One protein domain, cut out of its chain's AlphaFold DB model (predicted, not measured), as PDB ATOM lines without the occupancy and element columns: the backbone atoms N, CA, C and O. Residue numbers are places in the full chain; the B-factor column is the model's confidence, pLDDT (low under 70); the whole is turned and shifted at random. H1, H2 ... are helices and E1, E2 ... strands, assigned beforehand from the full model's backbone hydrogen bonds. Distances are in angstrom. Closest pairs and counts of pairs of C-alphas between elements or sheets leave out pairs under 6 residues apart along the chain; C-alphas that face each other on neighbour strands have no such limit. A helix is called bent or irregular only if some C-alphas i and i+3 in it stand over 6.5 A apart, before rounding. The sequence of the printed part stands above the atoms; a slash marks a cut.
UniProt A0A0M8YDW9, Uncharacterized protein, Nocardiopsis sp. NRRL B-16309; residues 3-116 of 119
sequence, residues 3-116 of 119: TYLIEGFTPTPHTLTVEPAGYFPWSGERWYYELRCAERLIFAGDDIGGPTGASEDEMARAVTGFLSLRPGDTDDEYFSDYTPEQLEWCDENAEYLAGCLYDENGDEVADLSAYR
ATOM      1  N   THR A   3     -48.555  37.817  39.778       97.88
ATOM      2  CA  THR A   3     -47.716  37.711  40.965       97.88
ATOM      3  C   THR A   3     -47.884  36.334  41.601       97.88
ATOM      4  O   THR A   3     -48.998  35.820  41.714       97.88
ATOM      5  N   TYR A   4     -46.767  35.744  42.016       97.19
ATOM      6  CA  TYR A   4     -46.676  34.400  42.575       97.19
ATOM      7  C   TYR A   4     -45.961  34.472  43.920       97.19
ATOM      8  O   TYR A   4     -44.858  35.016  44.016       97.19
ATOM      9  N   LEU A   5     -46.594  33.936  44.958       96.81
ATOM     10  CA  LEU A   5     -46.047  33.882  46.306       96.81
ATOM     11  C   LEU A   5     -45.357  32.534  46.516       96.81
ATOM     12  O   LEU A   5     -45.999  31.487  46.505       96.81
ATOM     13  N   ILE A   6     -44.044  32.571  46.723       94.31
ATOM     14  CA  ILE A   6     -43.208  31.389  46.904       94.31
ATOM     15  C   ILE A   6     -42.681  31.382  48.341       94.31
ATOM     16  O   ILE A   6     -41.903  32.249  48.748       94.31
ATOM     17  N   GLU A   7     -43.120  30.402  49.126       92.50
ATOM     18  CA  GLU A   7     -42.833  30.304  50.560       92.50
ATOM     19  C   GLU A   7     -42.166  28.975  50.921       92.50
ATOM     20  O   GLU A   7     -42.107  28.038  50.129       92.50
ATOM     21  N   GLY A   8     -41.672  28.883  52.155       85.69
ATOM     22  CA  GLY A   8     -41.253  27.612  52.748       85.69
ATOM     23  C   GLY A   8     -39.799  27.214  52.508       85.69
ATOM     24  O   GLY A   8     -39.334  26.292  53.173       85.69
ATOM     25  N   PHE A   9     -39.061  27.924  51.649       87.12
ATOM     26  CA  PHE A   9     -37.633  27.662  51.430       87.12
ATOM     27  C   PHE A   9     -36.680  28.666  52.087       87.12
ATOM     28  O   PHE A   9     -35.527  28.338  52.347       87.12
ATOM     29  N   THR A  10     -37.165  29.858  52.436       89.12
ATOM     30  CA  THR A  10     -36.433  30.791  53.305       89.12
ATOM     31  C   THR A  10     -37.349  31.298  54.422       89.12
ATOM     32  O   THR A  10     -38.572  31.159  54.321       89.12
ATOM     33  N   PRO A  11     -36.806  31.927  55.484       90.25
ATOM     34  CA  PRO A  11     -37.627  32.552  56.520       90.25
ATOM     35  C   PRO A  11     -38.529  33.683  56.007       90.25
ATOM     36  O   PRO A  11     -39.497  34.031  56.680       90.25
ATOM     37  N   THR A  12     -38.190  34.292  54.865       93.56
ATOM     38  CA  THR A  12     -38.935  35.410  54.275       93.56
ATOM     39  C   THR A  12     -39.583  34.980  52.952       93.56
ATOM     40  O   THR A  12     -38.905  34.406  52.095       93.56
ATOM     41  N   PRO A  13     -40.882  35.249  52.743       94.25
ATOM     42  CA  PRO A  13     -41.543  34.944  51.481       94.25
ATOM     43  C   PRO A  13     -40.880  35.629  50.288       94.25
ATOM     44  O   PRO A  13     -40.425  36.778  50.382       94.25
ATOM     45  N   HIS A  14     -40.857  34.920  49.165       96.19
ATOM     46  CA  HIS A  14     -40.429  35.464  47.888       96.19
ATOM     47  C   HIS A  14     -41.638  35.729  47.000       96.19
ATOM     48  O   HIS A  14     -42.636  35.013  47.041       96.19
ATOM     49  N   THR A  15     -41.531  36.769  46.187       97.44
ATOM     50  CA  THR A  15     -42.553  37.129  45.215       97.44
ATOM     51  C   THR A  15     -41.925  37.133  43.837       97.44
ATOM     52  O   THR A  15     -40.961  37.864  43.608       97.44
ATOM     53  N   LEU A  16     -42.468  36.315  42.941       98.06
ATOM     54  CA  LEU A  16     -42.145  36.353  41.522       98.06
ATOM     55  C   LEU A  16     -43.255  37.108  40.796       98.06
ATOM     56  O   LEU A  16     -44.420  36.744  40.906       98.06
ATOM     57  N   THR A  17     -42.895  38.131  40.037       98.12
ATOM     58  CA  THR A  17     -43.810  38.836  39.137       98.12
ATOM     59  C   THR A  17     -43.394  38.563  37.705       98.12
ATOM     60  O   THR A  17     -42.202  38.607  37.411       98.12
ATOM     61  N   VAL A  18     -44.354  38.314  36.813       97.88
ATOM     62  CA  VAL A  18     -44.112  38.209  35.366       97.88
ATOM     63  C   VAL A  18     -45.145  38.996  34.568       97.88
ATOM     64  O   VAL A  18     -46.310  39.115  34.964       97.88
ATOM     65  N   GLU A  19     -44.735  39.535  33.422       96.75
ATOM     66  CA  GLU A  19     -45.650  40.157  32.464       96.75
ATOM     67  C   GLU A  19     -45.101  40.176  31.029       96.75
ATOM     68  O   GLU A  19     -43.883  40.147  30.829       96.75
ATOM     69  N   PRO A  20     -45.975  40.267  30.007       96.25
ATOM     70  CA  PRO A  20     -45.533  40.453  28.631       96.25
ATOM     71  C   PRO A  20     -44.752  41.765  28.457       96.25
ATOM     72  O   PRO A  20     -45.232  42.844  28.799       96.25
ATOM     73  N   ALA A  21     -43.575  41.682  27.841       96.12
ATOM     74  CA  ALA A  21     -42.623  42.781  27.653       96.12
ATOM     75  C   ALA A  21     -42.247  43.021  26.180       96.12
ATOM     76  O   ALA A  21     -41.208  43.615  25.864       96.12
ATOM     77  N   GLY A  22     -43.089  42.566  25.253       93.81
ATOM     78  CA  GLY A  22     -42.939  42.792  23.817       93.81
ATOM     79  C   GLY A  22     -42.600  41.519  23.054       93.81
ATOM     80  O   GLY A  22     -43.190  40.469  23.292       93.81
ATOM     81  N   TYR A  23     -41.688  41.621  22.087       93.31
ATOM     82  CA  TYR A  23     -41.408  40.535  21.150       93.31
ATOM     83  C   TYR A  23     -39.933  40.498  20.751       93.31
ATOM     84  O   TYR A  23     -39.363  41.516  20.349       93.31
ATOM     85  N   PHE A  24     -39.333  39.314  20.806       89.19
ATOM     86  CA  PHE A  24     -38.045  39.027  20.198       89.19
ATOM     87  C   PHE A  24     -38.234  38.551  18.756       89.19
ATOM     88  O   PHE A  24     -38.950  37.575  18.531       89.19
ATOM     89  N   PRO A  25     -37.527  39.134  17.768       84.50
ATOM     90  CA  PRO A  25     -37.677  38.755  16.360       84.50
ATOM     91  C   PRO A  25     -37.458  37.265  16.049       84.50
ATOM     92  O   PRO A  25     -37.929  36.791  15.019       84.50
ATOM     93  N   TRP A  26     -36.736  36.542  16.912       78.06
ATOM     94  CA  TRP A  26     -36.287  35.165  16.673       78.06
ATOM     95  C   TRP A  26     -36.849  34.138  17.663       78.06
ATOM     96  O   TRP A  26     -36.800  32.948  17.366       78.06
ATOM     97  N   SER A  27     -37.348  34.570  18.825       76.00
ATOM     98  CA  SER A  27     -37.766  33.678  19.922       76.00
ATOM     99  C   SER A  27     -39.212  33.868  20.378       76.00
ATOM    100  O   SER A  27     -39.669  33.105  21.220       76.00
ATOM    101  N   GLY A  28     -39.962  34.802  19.784       87.50
ATOM    102  CA  GLY A  28     -41.383  34.966  20.080       87.50
ATOM    103  C   GLY A  28     -41.658  36.065  21.100       87.50
ATOM    104  O   GLY A  28     -41.044  37.131  21.062       87.50
ATOM    105  N   GLU A  29     -42.635  35.836  21.972       94.12
ATOM    106  CA  GLU A  29     -43.037  36.827  22.970       94.12
ATOM    107  C   GLU A  29     -41.930  37.010  24.003       94.12
ATOM    108  O   GLU A  29     -41.325  36.048  24.467       94.12
ATOM    109  N   ARG A  30     -41.645  38.263  24.337       96.00
ATOM    110  CA  ARG A  30     -40.651  38.630  25.339       96.00
ATOM    111  C   ARG A  30     -41.355  38.883  26.656       96.00
ATOM    112  O   ARG A  30     -42.406  39.519  26.653       96.00
ATOM    113  N   TRP A  31     -40.759  38.445  27.753       96.81
ATOM    114  CA  TRP A  31     -41.354  38.511  29.079       96.81
ATOM    115  C   TRP A  31     -40.433  39.221  30.055       96.81
ATOM    116  O   TRP A  31     -39.231  38.978  30.065       96.81
ATOM    117  N   TYR A  32     -41.026  40.101  30.853       97.69
ATOM    118  CA  TYR A  32     -40.385  40.725  31.996       97.69
ATOM    119  C   TYR A  32     -40.640  39.890  33.244       97.69
ATOM    120  O   TYR A  32     -41.709  39.286  33.381       97.69
ATOM    121  N   TYR A  33     -39.674  39.895  34.155       98.19
ATOM    122  CA  TYR A  33     -39.800  39.282  35.463       98.19
ATOM    123  C   TYR A  33     -39.142  40.114  36.567       98.19
ATOM    124  O   TYR A  33     -38.164  40.824  36.332       98.19
ATOM    125  N   GLU A  34     -39.641  39.958  37.795       98.31
ATOM    126  CA  GLU A  34     -38.968  40.367  39.031       98.31
ATOM    127  C   GLU A  34     -39.046  39.251  40.071       98.31
ATOM    128  O   GLU A  34     -40.134  38.759  40.354       98.31
ATOM    129  N   LEU A  35     -37.922  38.919  40.710       98.00
ATOM    130  CA  LEU A  35     -37.904  38.124  41.937       98.00
ATOM    131  C   LEU A  35     -37.526  39.014  43.118       98.00
ATOM    132  O   LEU A  35     -36.451  39.628  43.140       98.00
ATOM    133  N   ARG A  36     -38.401  39.059  44.120       97.69
ATOM    134  CA  ARG A  36     -38.218  39.818  45.360       97.69
ATOM    135  C   ARG A  36     -38.224  38.902  46.573       97.69
ATOM    136  O   ARG A  36     -38.928  37.902  46.589       97.69
ATOM    137  N   CYS A  37     -37.483  39.288  47.606       95.31
ATOM    138  CA  CYS A  37     -37.588  38.743  48.957       95.31
ATOM    139  C   CYS A  37     -38.091  39.863  49.869       95.31
ATOM    140  O   CYS A  37     -37.380  40.849  50.100       95.31
ATOM    141  N   ALA A  38     -39.345  39.760  50.320       91.31
ATOM    142  CA  ALA A  38     -40.104  40.906  50.829       91.31
ATOM    143  C   ALA A  38     -39.988  42.128  49.883       91.31
ATOM    144  O   ALA A  38     -40.333  42.041  48.709       91.31
ATOM    145  N   GLU A  39     -39.486  43.272  50.359       91.94
ATOM    146  CA  GLU A  39     -39.341  44.490  49.543       91.94
ATOM    147  C   GLU A  39     -38.037  44.535  48.723       91.94
ATOM    148  O   GLU A  39     -37.887  45.375  47.830       91.94
ATOM    149  N   ARG A  40     -37.077  43.642  49.000       95.25
ATOM    150  CA  ARG A  40     -35.769  43.636  48.337       95.25
ATOM    151  C   ARG A  40     -35.873  42.977  46.966       95.25
ATOM    152  O   ARG A  40     -36.209  41.802  46.871       95.25
ATOM    153  N   LEU A  41     -35.505  43.715  45.922       97.06
ATOM    154  CA  LEU A  41     -35.308  43.162  44.583       97.06
ATOM    155  C   LEU A  41     -34.027  42.323  44.538       97.06
ATOM    156  O   LEU A  41     -32.971  42.801  44.955       97.06
ATOM    157  N   ILE A  42     -34.141  41.089  44.050       96.81
ATOM    158  CA  ILE A  42     -33.013  40.170  43.860       96.81
ATOM    159  C   ILE A  42     -32.671  40.105  42.370       96.81
ATOM    160  O   ILE A  42     -31.547  40.411  41.980       96.81
ATOM    161  N   PHE A  43     -33.663  39.792  41.534       97.62
ATOM    162  CA  PHE A  43     -33.514  39.730  40.081       97.62
ATOM    163  C   PHE A  43     -34.603  40.534  39.387       97.62
ATOM    164  O   PHE A  43     -35.745  40.544  39.839       97.62
ATOM    165  N   ALA A  44     -34.246  41.159  38.269       97.56
ATOM    166  CA  ALA A  44     -35.190  41.687  37.296       97.56
ATOM    167  C   ALA A  44     -34.575  41.610  35.899       97.56
ATOM    168  O   ALA A  44     -33.376  41.846  35.748       97.56
ATOM    169  N   GLY A  45     -35.397  41.323  34.898       96.25
ATOM    170  CA  GLY A  45     -34.958  41.210  33.510       96.25
ATOM    171  C   GLY A  45     -36.136  41.151  32.550       96.25
ATOM    172  O   GLY A  45     -37.268  40.909  32.962       96.25
ATOM    173  N   ASP A  46     -35.880  41.416  31.272       95.12
ATOM    174  CA  ASP A  46     -36.833  41.235  30.170       95.12
ATOM    175  C   ASP A  46     -36.232  40.408  29.019       95.12
ATOM    176  O   ASP A  46     -36.584  40.565  27.849       95.12
ATOM    177  N   ASP A  47     -35.286  39.538  29.360       92.19
ATOM    178  CA  ASP A  47     -34.436  38.747  28.474       92.19
ATOM    179  C   ASP A  47     -34.956  37.321  28.222       92.19
ATOM    180  O   ASP A  47     -34.370  36.570  27.441       92.19
ATOM    181  N   ILE A  48     -36.108  36.961  28.797       92.19
ATOM    182  CA  ILE A  48     -36.725  35.644  28.620       92.19
ATOM    183  C   ILE A  48     -37.741  35.667  27.474       92.19
ATOM    184  O   ILE A  48     -38.659  36.489  27.419       92.19
ATOM    185  N   GLY A  49     -37.560  34.737  26.534       93.12
ATOM    186  CA  GLY A  49     -38.507  34.461  25.457       93.12
ATOM    187  C   GLY A  49     -39.470  33.337  25.834       93.12
ATOM    188  O   GLY A  49     -39.057  32.333  26.409       93.12
ATOM    189  N   GLY A  50     -40.740  33.497  25.477       89.25
ATOM    190  CA  GLY A  50     -41.789  32.499  25.641       89.25
ATOM    191  C   GLY A  50     -42.419  32.103  24.302       89.25
ATOM    192  O   GLY A  50     -42.397  32.888  23.343       89.25
ATOM    193  N   PRO A  51     -43.008  30.895  24.208       87.75
ATOM    194  CA  PRO A  51     -43.790  30.525  23.038       87.75
ATOM    195  C   PRO A  51     -44.947  31.513  22.838       87.75
ATOM    196  O   PRO A  51     -45.482  32.076  23.789       87.75
ATOM    197  N   THR A  52     -45.341  31.742  21.584       88.19
ATOM    198  CA  THR A  52     -46.483  32.616  21.280       88.19
ATOM    199  C   THR A  52     -47.747  32.092  21.958       88.19
ATOM    200  O   THR A  52     -48.114  30.935  21.753       88.19
ATOM    201  N   GLY A  53     -48.421  32.958  22.717       89.38
ATOM    202  CA  GLY A  53     -49.608  32.598  23.490       89.38
ATOM    203  C   GLY A  53     -49.333  31.863  24.805       89.38
ATOM    204  O   GLY A  53     -50.274  31.283  25.341       89.38
ATOM    205  N   ALA A  54     -48.094  31.873  25.313       92.50
ATOM    206  CA  ALA A  54     -47.793  31.381  26.655       92.50
ATOM    207  C   ALA A  54     -48.621  32.131  27.707       92.50
ATOM    208  O   ALA A  54     -48.774  33.354  27.650       92.50
ATOM    209  N   SER A  55     -49.145  31.401  28.682       95.31
ATOM    210  CA  SER A  55     -49.778  32.002  29.851       95.31
ATOM    211  C   SER A  55     -48.735  32.560  30.822       95.31
ATOM    212  O   SER A  55     -47.578  32.143  30.846       95.31
ATOM    213  N   GLU A  56     -49.167  33.488  31.679       96.44
ATOM    214  CA  GLU A  56     -48.335  33.981  32.784       96.44
ATOM    215  C   GLU A  56     -47.905  32.840  33.721       96.44
ATOM    216  O   GLU A  56     -46.774  32.850  34.195       96.44
ATOM    217  N   ASP A  57     -48.749  31.822  33.926       97.06
ATOM    218  CA  ASP A  57     -48.458  30.695  34.822       97.06
ATOM    219  C   ASP A  57     -47.364  29.774  34.251       97.06
ATOM    220  O   ASP A  57     -46.453  29.358  34.977       97.06
ATOM    221  N   GLU A  58     -47.409  29.493  32.944       95.75
ATOM    222  CA  GLU A  58     -46.350  28.762  32.232       95.75
ATOM    223  C   GLU A  58     -45.038  29.552  32.243       95.75
ATOM    224  O   GLU A  58     -43.960  28.990  32.457       95.75
ATOM    225  N   MET A  59     -45.119  30.871  32.050       96.56
ATOM    226  CA  MET A  59     -43.937  31.723  32.066       96.56
ATOM    227  C   MET A  59     -43.340  31.867  33.458       96.56
ATOM    228  O   MET A  59     -42.120  31.831  33.585       96.56
ATOM    229  N   ALA A  60     -44.150  31.946  34.511       97.50
ATOM    230  CA  ALA A  60     -43.658  31.964  35.882       97.50
ATOM    231  C   ALA A  60     -42.859  30.692  36.206       97.50
ATOM    232  O   ALA A  60     -41.777  30.770  36.793       97.50
ATOM    233  N   ARG A  61     -43.329  29.524  35.749       96.94
ATOM    234  CA  ARG A  61     -42.583  28.261  35.850       96.94
ATOM    235  C   ARG A  61     -41.257  28.317  35.092       96.94
ATOM    236  O   ARG A  61     -40.228  27.928  35.640       96.94
ATOM    237  N   ALA A  62     -41.261  28.799  33.848       95.62
ATOM    238  CA  ALA A  62     -40.044  28.921  33.043       95.62
ATOM    239  C   ALA A  62     -39.016  29.868  33.687       95.62
ATOM    240  O   ALA A  62     -37.842  29.519  33.797       95.62
ATOM    241  N   VAL A  63     -39.465  31.027  34.176       97.19
ATOM    242  CA  VAL A  63     -38.628  31.994  34.898       97.19
ATOM    243  C   VAL A  63     -38.082  31.387  36.190       97.19
ATOM    244  O   VAL A  63     -36.919  31.585  36.515       97.19
ATOM    245  N   THR A  64     -38.879  30.598  36.908       96.94
ATOM    246  CA  THR A  64     -38.428  29.919  38.134       96.94
ATOM    247  C   THR A  64     -37.318  28.916  37.840       96.94
ATOM    248  O   THR A  64     -36.331  28.887  38.565       96.94
ATOM    249  N   GLY A  65     -37.426  28.153  36.745       95.75
ATOM    250  CA  GLY A  65     -36.347  27.273  36.281       95.75
ATOM    251  C   GLY A  65     -35.091  28.020  35.834       95.75
ATOM    252  O   GLY A  65     -33.985  27.539  36.044       95.75
ATOM    253  N   PHE A  66     -35.244  29.209  35.255       95.19
ATOM    254  CA  PHE A  66     -34.120  30.079  34.908       95.19
ATOM    255  C   PHE A  66     -33.415  30.626  36.166       95.19
ATOM    256  O   PHE A  66     -32.196  30.542  36.290       95.19
ATOM    257  N   LEU A  67     -34.174  31.134  37.142       96.12
ATOM    258  CA  LEU A  67     -33.634  31.728  38.373       96.12
ATOM    259  C   LEU A  67     -33.113  30.702  39.389       96.12
ATOM    260  O   LEU A  67     -32.459  31.085  40.359       96.12
ATOM    261  N   SER A  68     -33.401  29.414  39.192       96.12
ATOM    262  CA  SER A  68     -32.920  28.331  40.052       96.12
ATOM    263  C   SER A  68     -31.588  27.716  39.602       96.12
ATOM    264  O   SER A  68     -31.084  26.809  40.265       96.12
ATOM    265  N   LEU A  69     -30.988  28.222  38.518       95.06
ATOM    266  CA  LEU A  69     -29.662  27.804  38.065       95.06
ATOM    267  C   LEU A  69     -28.552  28.340  38.978       95.06
ATOM    268  O   LEU A  69     -28.601  29.474  39.464       95.06
ATOM    269  N   ARG A  70     -27.504  27.532  39.153       93.44
ATOM    270  CA  ARG A  70     -26.280  27.870  39.891       93.44
ATOM    271  C   ARG A  70     -25.036  27.725  39.016       93.44
ATOM    272  O   ARG A  70     -25.067  26.987  38.027       93.44
ATOM    273  N   PRO A  71     -23.913  28.374  39.383       91.00
ATOM    274  CA  PRO A  71     -22.630  28.119  38.740       91.00
ATOM    275  C   PRO A  71     -22.326  26.613  38.684       91.00
ATOM    276  O   PRO A  71     -22.299  25.937  39.713       91.00
ATOM    277  N   GLY A  72     -22.119  26.092  37.473       90.38
ATOM    278  CA  GLY A  72     -21.937  24.661  37.205       90.38
ATOM    279  C   GLY A  72     -23.172  23.922  36.671       90.38
ATOM    280  O   GLY A  72     -22.999  22.836  36.117       90.38
ATOM    281  N   ASP A  73     -24.379  24.490  36.768       91.62
ATOM    282  CA  ASP A  73     -25.591  23.920  36.147       91.62
ATOM    283  C   ASP A  73     -25.658  24.223  34.635       91.62
ATOM    284  O   ASP A  73     -26.265  23.476  33.866       91.62
ATOM    285  N   THR A  74     -25.019  25.313  34.204       93.12
ATOM    286  CA  THR A  74     -24.921  25.772  32.812       93.12
ATOM    287  C   THR A  74     -23.561  26.445  32.562       93.12
ATOM    288  O   THR A  74     -22.710  26.469  33.452       93.12
ATOM    289  N   ASP A  75     -23.354  26.972  31.355       92.75
ATOM    290  CA  ASP A  75     -22.141  27.693  30.956       92.75
ATOM    291  C   ASP A  75     -21.889  28.932  31.841       92.75
ATOM    292  O   ASP A  75     -22.816  29.671  32.180       92.75
ATOM    293  N   ASP A  76     -20.622  29.186  32.187       90.94
ATOM    294  CA  ASP A  76     -20.217  30.265  33.104       90.94
ATOM    295  C   ASP A  76     -20.622  31.661  32.596       90.94
ATOM    296  O   ASP A  76     -20.896  32.560  33.394       90.94
ATOM    297  N   GLU A  77     -20.699  31.849  31.273       91.75
ATOM    298  CA  GLU A  77     -21.156  33.091  30.643       91.75
ATOM    299  C   GLU A  77     -22.571  33.493  31.070       91.75
ATOM    300  O   GLU A  77     -22.894  34.676  31.053       91.75
ATOM    301  N   TYR A  78     -23.404  32.541  31.494       88.25
ATOM    302  CA  TYR A  78     -24.737  32.832  32.019       88.25
ATOM    303  C   TYR A  78     -24.693  33.736  33.260       88.25
ATOM    304  O   TYR A  78     -25.536  34.612  33.437       88.25
ATOM    305  N   PHE A  79     -23.687  33.544  34.114       93.38
ATOM    306  CA  PHE A  79     -23.556  34.249  35.387       93.38
ATOM    307  C   PHE A  79     -22.648  35.481  35.291       93.38
ATOM    308  O   PHE A  79     -22.397  36.129  36.308       93.38
ATOM    309  N   SER A  80     -22.138  35.831  34.100       93.00
ATOM    310  CA  SER A  80     -21.139  36.903  33.946       93.00
ATOM    311  C   SER A  80     -21.640  38.276  34.384       93.00
ATOM    312  O   SER A  80     -20.847  39.113  34.815       93.00
ATOM    313  N   ASP A  81     -22.950  38.488  34.273       91.94
ATOM    314  CA  ASP A  81     -23.607  39.762  34.561       91.94
ATOM    315  C   ASP A  81     -24.249  39.788  35.957       91.94
ATOM    316  O   ASP A  81     -24.826  40.803  36.354       91.94
ATOM    317  N   TYR A  82     -24.135  38.698  36.727       94.75
ATOM    318  CA  TYR A  82     -24.694  38.625  38.075       94.75
ATOM    319  C   TYR A  82     -23.866  39.478  39.038       94.75
ATOM    320  O   TYR A  82     -22.630  39.459  39.033       94.75
ATOM    321  N   THR A  83     -24.545  40.211  39.920       95.56
ATOM    322  CA  THR A  83     -23.865  40.901  41.020       95.56
ATOM    323  C   THR A  83     -23.374  39.895  42.067       95.56
ATOM    324  O   THR A  83     -23.906  38.784  42.159       95.56
ATOM    325  N   PRO A  84     -22.395  40.260  42.918       95.56
ATOM    326  CA  PRO A  84     -21.968  39.397  44.018       95.56
ATOM    327  C   PRO A  84     -23.125  38.940  44.917       95.56
ATOM    328  O   PRO A  84     -23.161  37.785  45.323       95.56
ATOM    329  N   GLU A  85     -24.097  39.815  45.181       94.12
ATOM    330  CA  GLU A  85     -25.276  39.496  45.990       94.12
ATOM    331  C   GLU A  85     -26.228  38.520  45.288       94.12
ATOM    332  O   GLU A  85     -26.896  37.737  45.957       94.12
ATOM    333  N   GLN A  86     -26.315  38.564  43.957       95.75
ATOM    334  CA  GLN A  86     -27.099  37.601  43.180       95.75
ATOM    335  C   GLN A  86     -26.433  36.225  43.172       95.75
ATOM    336  O   GLN A  86     -27.117  35.221  43.333       95.75
ATOM    337  N   LEU A  87     -25.104  36.179  43.050       95.56
ATOM    338  CA  LEU A  87     -24.338  34.934  43.146       95.56
ATOM    339  C   LEU A  87     -24.451  34.301  44.539       95.56
ATOM    340  O   LEU A  87     -24.692  33.101  44.638       95.56
ATOM    341  N   GLU A  88     -24.325  35.104  45.598       94.75
ATOM    342  CA  GLU A  88     -24.543  34.662  46.983       94.75
ATOM    343  C   GLU A  88     -25.974  34.141  47.169       94.75
ATOM    344  O   GLU A  88     -26.175  33.057  47.712       94.75
ATOM    345  N   TRP A  89     -26.973  34.851  46.633       94.94
ATOM    346  CA  TRP A  89     -28.358  34.389  46.685       94.94
ATOM    347  C   TRP A  89     -28.548  33.044  45.971       94.94
ATOM    348  O   TRP A  89     -29.237  32.176  46.507       94.94
ATOM    349  N   CYS A  90     -27.938  32.853  44.794       94.69
ATOM    350  CA  CYS A  90     -28.010  31.596  44.051       94.69
ATOM    351  C   CYS A  90     -27.400  30.425  44.828       94.69
ATOM    352  O   CYS A  90     -28.018  29.364  44.902       94.69
ATOM    353  N   ASP A  91     -26.219  30.618  45.420       94.00
ATOM    354  CA  ASP A  91     -25.540  29.587  46.216       94.00
ATOM    355  C   ASP A  91     -26.406  29.121  47.397       94.00
ATOM    356  O   ASP A  91     -26.541  27.924  47.650       94.00
ATOM    357  N   GLU A  92     -27.069  30.062  48.071       94.31
ATOM    358  CA  GLU A  92     -27.881  29.778  49.254       94.31
ATOM    359  C   GLU A  92     -29.289  29.242  48.937       94.31
ATOM    360  O   GLU A  92     -29.817  28.432  49.701       94.31
ATOM    361  N   ASN A  93     -29.928  29.705  47.854       95.75
ATOM    362  CA  ASN A  93     -31.385  29.586  47.693       95.75
ATOM    363  C   ASN A  93     -31.851  28.931  46.385       95.75
ATOM    364  O   ASN A  93     -32.971  28.420  46.347       95.75
ATOM    365  N   ALA A  94     -31.040  28.926  45.322       94.56
ATOM    366  CA  ALA A  94     -31.505  28.524  43.991       94.56
ATOM    367  C   ALA A  94     -31.954  27.053  43.929       94.56
ATOM    368  O   ALA A  94     -32.993  26.750  43.345       94.56
ATOM    369  N   GLU A  95     -31.245  26.147  44.613       93.69
ATOM    370  CA  GLU A  95     -31.643  24.734  44.704       93.69
ATOM    371  C   GLU A  95     -33.009  24.563  45.376       93.69
ATOM    372  O   GLU A  95     -33.831  23.763  44.934       93.69
ATOM    373  N   TYR A  96     -33.285  25.341  46.421       93.50
ATOM    374  CA  TYR A  96     -34.571  25.257  47.094       93.50
ATOM    375  C   TYR A  96     -35.700  25.881  46.272       93.50
ATOM    376  O   TYR A  96     -36.807  25.344  46.270       93.50
ATOM    377  N   LEU A  97     -35.421  26.960  45.529       95.00
ATOM    378  CA  LEU A  97     -36.366  27.524  44.562       95.00
ATOM    379  C   LEU A  97     -36.725  26.497  43.473       95.00
ATOM    380  O   LEU A  97     -37.890  26.397  43.092       95.00
ATOM    381  N   ALA A  98     -35.762  25.686  43.011       94.25
ATOM    382  CA  ALA A  98     -36.026  24.608  42.051       94.25
ATOM    383  C   ALA A  98     -37.054  23.591  42.572       94.25
ATOM    384  O   ALA A  98     -37.781  22.995  41.779       94.25
ATOM    385  N   GLY A  99     -37.155  23.416  43.894       92.50
ATOM    386  CA  GLY A  99     -38.155  22.554  44.521       92.50
ATOM    387  C   GLY A  99     -39.598  22.944  44.188       92.50
ATOM    388  O   GLY A  99     -40.458  22.073  44.145       92.50
ATOM    389  N   CYS A 100     -39.869  24.215  43.872       90.94
ATOM    390  CA  CYS A 100     -41.199  24.688  43.467       90.94
ATOM    391  C   CYS A 100     -41.636  24.191  42.081       90.94
ATOM    392  O   CYS A 100     -42.795  24.351  41.706       90.94
ATOM    393  N   LEU A 101     -40.716  23.604  41.312       94.88
ATOM    394  CA  LEU A 101     -41.009  23.004  40.012       94.88
ATOM    395  C   LEU A 101     -41.538  21.571  40.132       94.88
ATOM    396  O   LEU A 101     -41.861  20.972  39.110       94.88
ATOM    397  N   TYR A 102     -41.634  21.030  41.347       94.19
ATOM    398  CA  TYR A 102     -42.070  19.664  41.602       94.19
ATOM    399  C   TYR A 102     -43.185  19.633  42.649       94.19
ATOM    400  O   TYR A 102     -43.204  20.435  43.583       94.19
ATOM    401  N   ASP A 103     -44.129  18.711  42.489       91.88
ATOM    402  CA  ASP A 103     -45.210  18.486  43.445       91.88
ATOM    403  C   ASP A 103     -44.773  17.596  44.631       91.88
ATOM    404  O   ASP A 103     -43.618  17.180  44.750       91.88
ATOM    405  N   GLU A 104     -45.708  17.274  45.532       88.62
ATOM    406  CA  GLU A 104     -45.433  16.423  46.702       88.62
ATOM    407  C   GLU A 104     -45.005  14.985  46.355       88.62
ATOM    408  O   GLU A 104     -44.413  14.298  47.192       88.62
ATOM    409  N   ASN A 105     -45.289  14.526  45.132       91.88
ATOM    410  CA  ASN A 105     -44.902  13.211  44.625       91.88
ATOM    411  C   ASN A 105     -43.533  13.241  43.926       91.88
ATOM    412  O   ASN A 105     -42.981  12.180  43.626       91.88
ATOM    413  N   GLY A 106     -42.967  14.434  43.712       91.56
ATOM    414  CA  GLY A 106     -41.738  14.648  42.953       91.56
ATOM    415  C   GLY A 106     -41.961  14.720  41.442       91.56
ATOM    416  O   GLY A 106     -40.988  14.625  40.693       91.56
ATOM    417  N   ASP A 107     -43.207  14.873  40.992       95.06
ATOM    418  CA  ASP A 107     -43.535  15.064  39.583       95.06
ATOM    419  C   ASP A 107     -43.412  16.546  39.211       95.06
ATOM    420  O   ASP A 107     -43.785  17.431  39.978       95.06
ATOM    421  N   GLU A 108     -42.880  16.830  38.021       93.88
ATOM    422  CA  GLU A 108     -42.718  18.205  37.545       93.88
ATOM    423  C   GLU A 108     -44.090  18.866  37.323       93.88
ATOM    424  O   GLU A 108     -44.957  18.321  36.631       93.88
ATOM    425  N   VAL A 109     -44.291  20.057  37.890       93.44
ATOM    426  CA  VAL A 109     -45.545  20.804  37.735       93.44
ATOM    427  C   VAL A 109     -45.665  21.371  36.320       93.44
ATOM    428  O   VAL A 109     -44.669  21.720  35.682       93.44
ATOM    429  N   ALA A 110     -46.894  21.483  35.809       91.31
ATOM    430  CA  ALA A 110     -47.140  22.023  34.470       91.31
ATOM    431  C   ALA A 110     -46.959  23.552  34.402       91.31
ATOM    432  O   ALA A 110     -46.465  24.068  33.403       91.31
ATOM    433  N   ASP A 111     -47.319  24.262  35.474       93.75
ATOM    434  CA  ASP A 111     -47.253  25.718  35.617       93.75
ATOM    435  C   ASP A 111     -47.186  26.113  37.111       93.75
ATOM    436  O   ASP A 111     -47.175  25.238  37.980       93.75
ATOM    437  N   LEU A 112     -47.122  27.418  37.423       93.50
ATOM    438  CA  LEU A 112     -47.137  27.926  38.808       93.50
ATOM    439  C   LEU A 112     -48.487  28.499  39.266       93.50
ATOM    440  O   LEU A 112     -48.532  29.268  40.227       93.50
ATOM    441  N   SER A 113     -49.601  28.120  38.639       94.12
ATOM    442  CA  SER A 113     -50.934  28.627  39.007       94.12
ATOM    443  C   SER A 113     -51.282  28.407  40.487       94.12
ATOM    444  O   SER A 113     -51.939  29.249  41.094       94.12
ATOM    445  N   ALA A 114     -50.780  27.332  41.109       91.69
ATOM    446  CA  ALA A 114     -50.967  27.041  42.535       91.69
ATOM    447  C   ALA A 114     -50.335  28.081  43.484       91.69
ATOM    448  O   ALA A 114     -50.754  28.189  44.635       91.69
ATOM    449  N   TYR A 115     -49.343  28.837  43.006       92.31
ATOM    450  CA  TYR A 115     -48.647  29.885  43.760       92.31
ATOM    451  C   TYR A 115     -49.170  31.288  43.440       92.31
ATOM    452  O   TYR A 115     -48.726  32.266  44.044       92.31
ATOM    453  N   ARG A 116     -50.080  31.411  42.466       95.75
ATOM    454  CA  ARG A 116     -50.587  32.701  42.004       95.75
ATOM    455  C   ARG A 116     -51.398  33.374  43.107       95.75
ATOM    456  O   ARG A 116     -52.281  32.763  43.706       95.75
TER     457      ARG A 116
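This is residues 3 to 116 of the 119 residues of an uncharacterized protein of Nocardiopsis sp. NRRL B-16309 (UniProt A0A0M8YDW9). What does one see first? A twisted sheet of four strands curls round the helix H1, and the longest helix, H3, packs on H1 at a steep tilt and reaches the edge strand E4 with Gln 86. Residues 72 to 77, of which 76 and 77 belong to the short helix H2, stick out from the rest. What is it made of? The printed part has 114 residues, with four named strands and then three named helices along the chain, class mixed; the sheet's order is E1 - E2 - E3 - E4, all antiparallel. It is compact, with a radius of gyration of the C-alphas of 13.8 A, and rounded, spanning 38 by 33 by 28 A.

How do the strands pair? E1, residues 3 to 6, E2, residues 14 to 24, E3, residues 28 to 37, and E4, residues 40 to 50, form a meander, each strand the antiparallel neighbour of the one before, and each successive pair is a hairpin. Within hydrogen-bond range are N 4 and O 16 of E1 and E2, 2.8 A, N 17 and O 34 of E2 and E3, 2.8 A, and N 35 and O 43 of E3 and E4, 2.9 A. What is on the sheet? H1, residues 56 to 67, and H3, residues 84 to 101, make two layers with it, helices on one face of a sheet; the closest C-alphas are those of Val 18 in E2 and Ala 60 in H1, 6.3 A, and those of Ile 42 in E4 and Gln 86 in H3, 6.5 A. How do the helices stand? H1 and H3 touch at a steep tilt of 49 degrees, opposite ways, the closest C-alphas being those of Gly 65 and Ala 98, 6.4 A. H2, residues 76 to 79, is not on the sheet, and is close to but not clearly touching H3, the closest C-alphas being those of Phe 79 and Leu 87, 7.8 A. Every O i to N i+4 pair is within hydrogen-bond range in H1, 9 of 14 are in H3, and H2 is too short for such a pair.

Where do the strands run? E1 begins at C-alpha 3, (-47.716, 37.711, 40.965); E2 measures 28.0 A and bends by 58 degrees at residue 21, E3 measures 29.4 A, and E4 measures 26.0 A and bends by 63 degrees at residue 47. And the helices? H1 measures 15.9 A; H3 measures 25.4 A and ends at C-alpha 101, (-41.009, 23.004, 40.012). H3 is irregular, with C-alphas 92 and 95 7.8 A apart, and has a kink of 60 degrees near residue 95.

How far does it reach? The two C-alphas farthest apart are those of Pro 11 and Pro 25, 40.6 A, while those of Thr 3 and Arg 116 are 5.9 A apart. Is it continuous and confident? The printed part has no cut, no link is long, and residues 102 to 116 hold no named element. The mean pLDDT of the printed part is 93.7, and no printed residue is under 70.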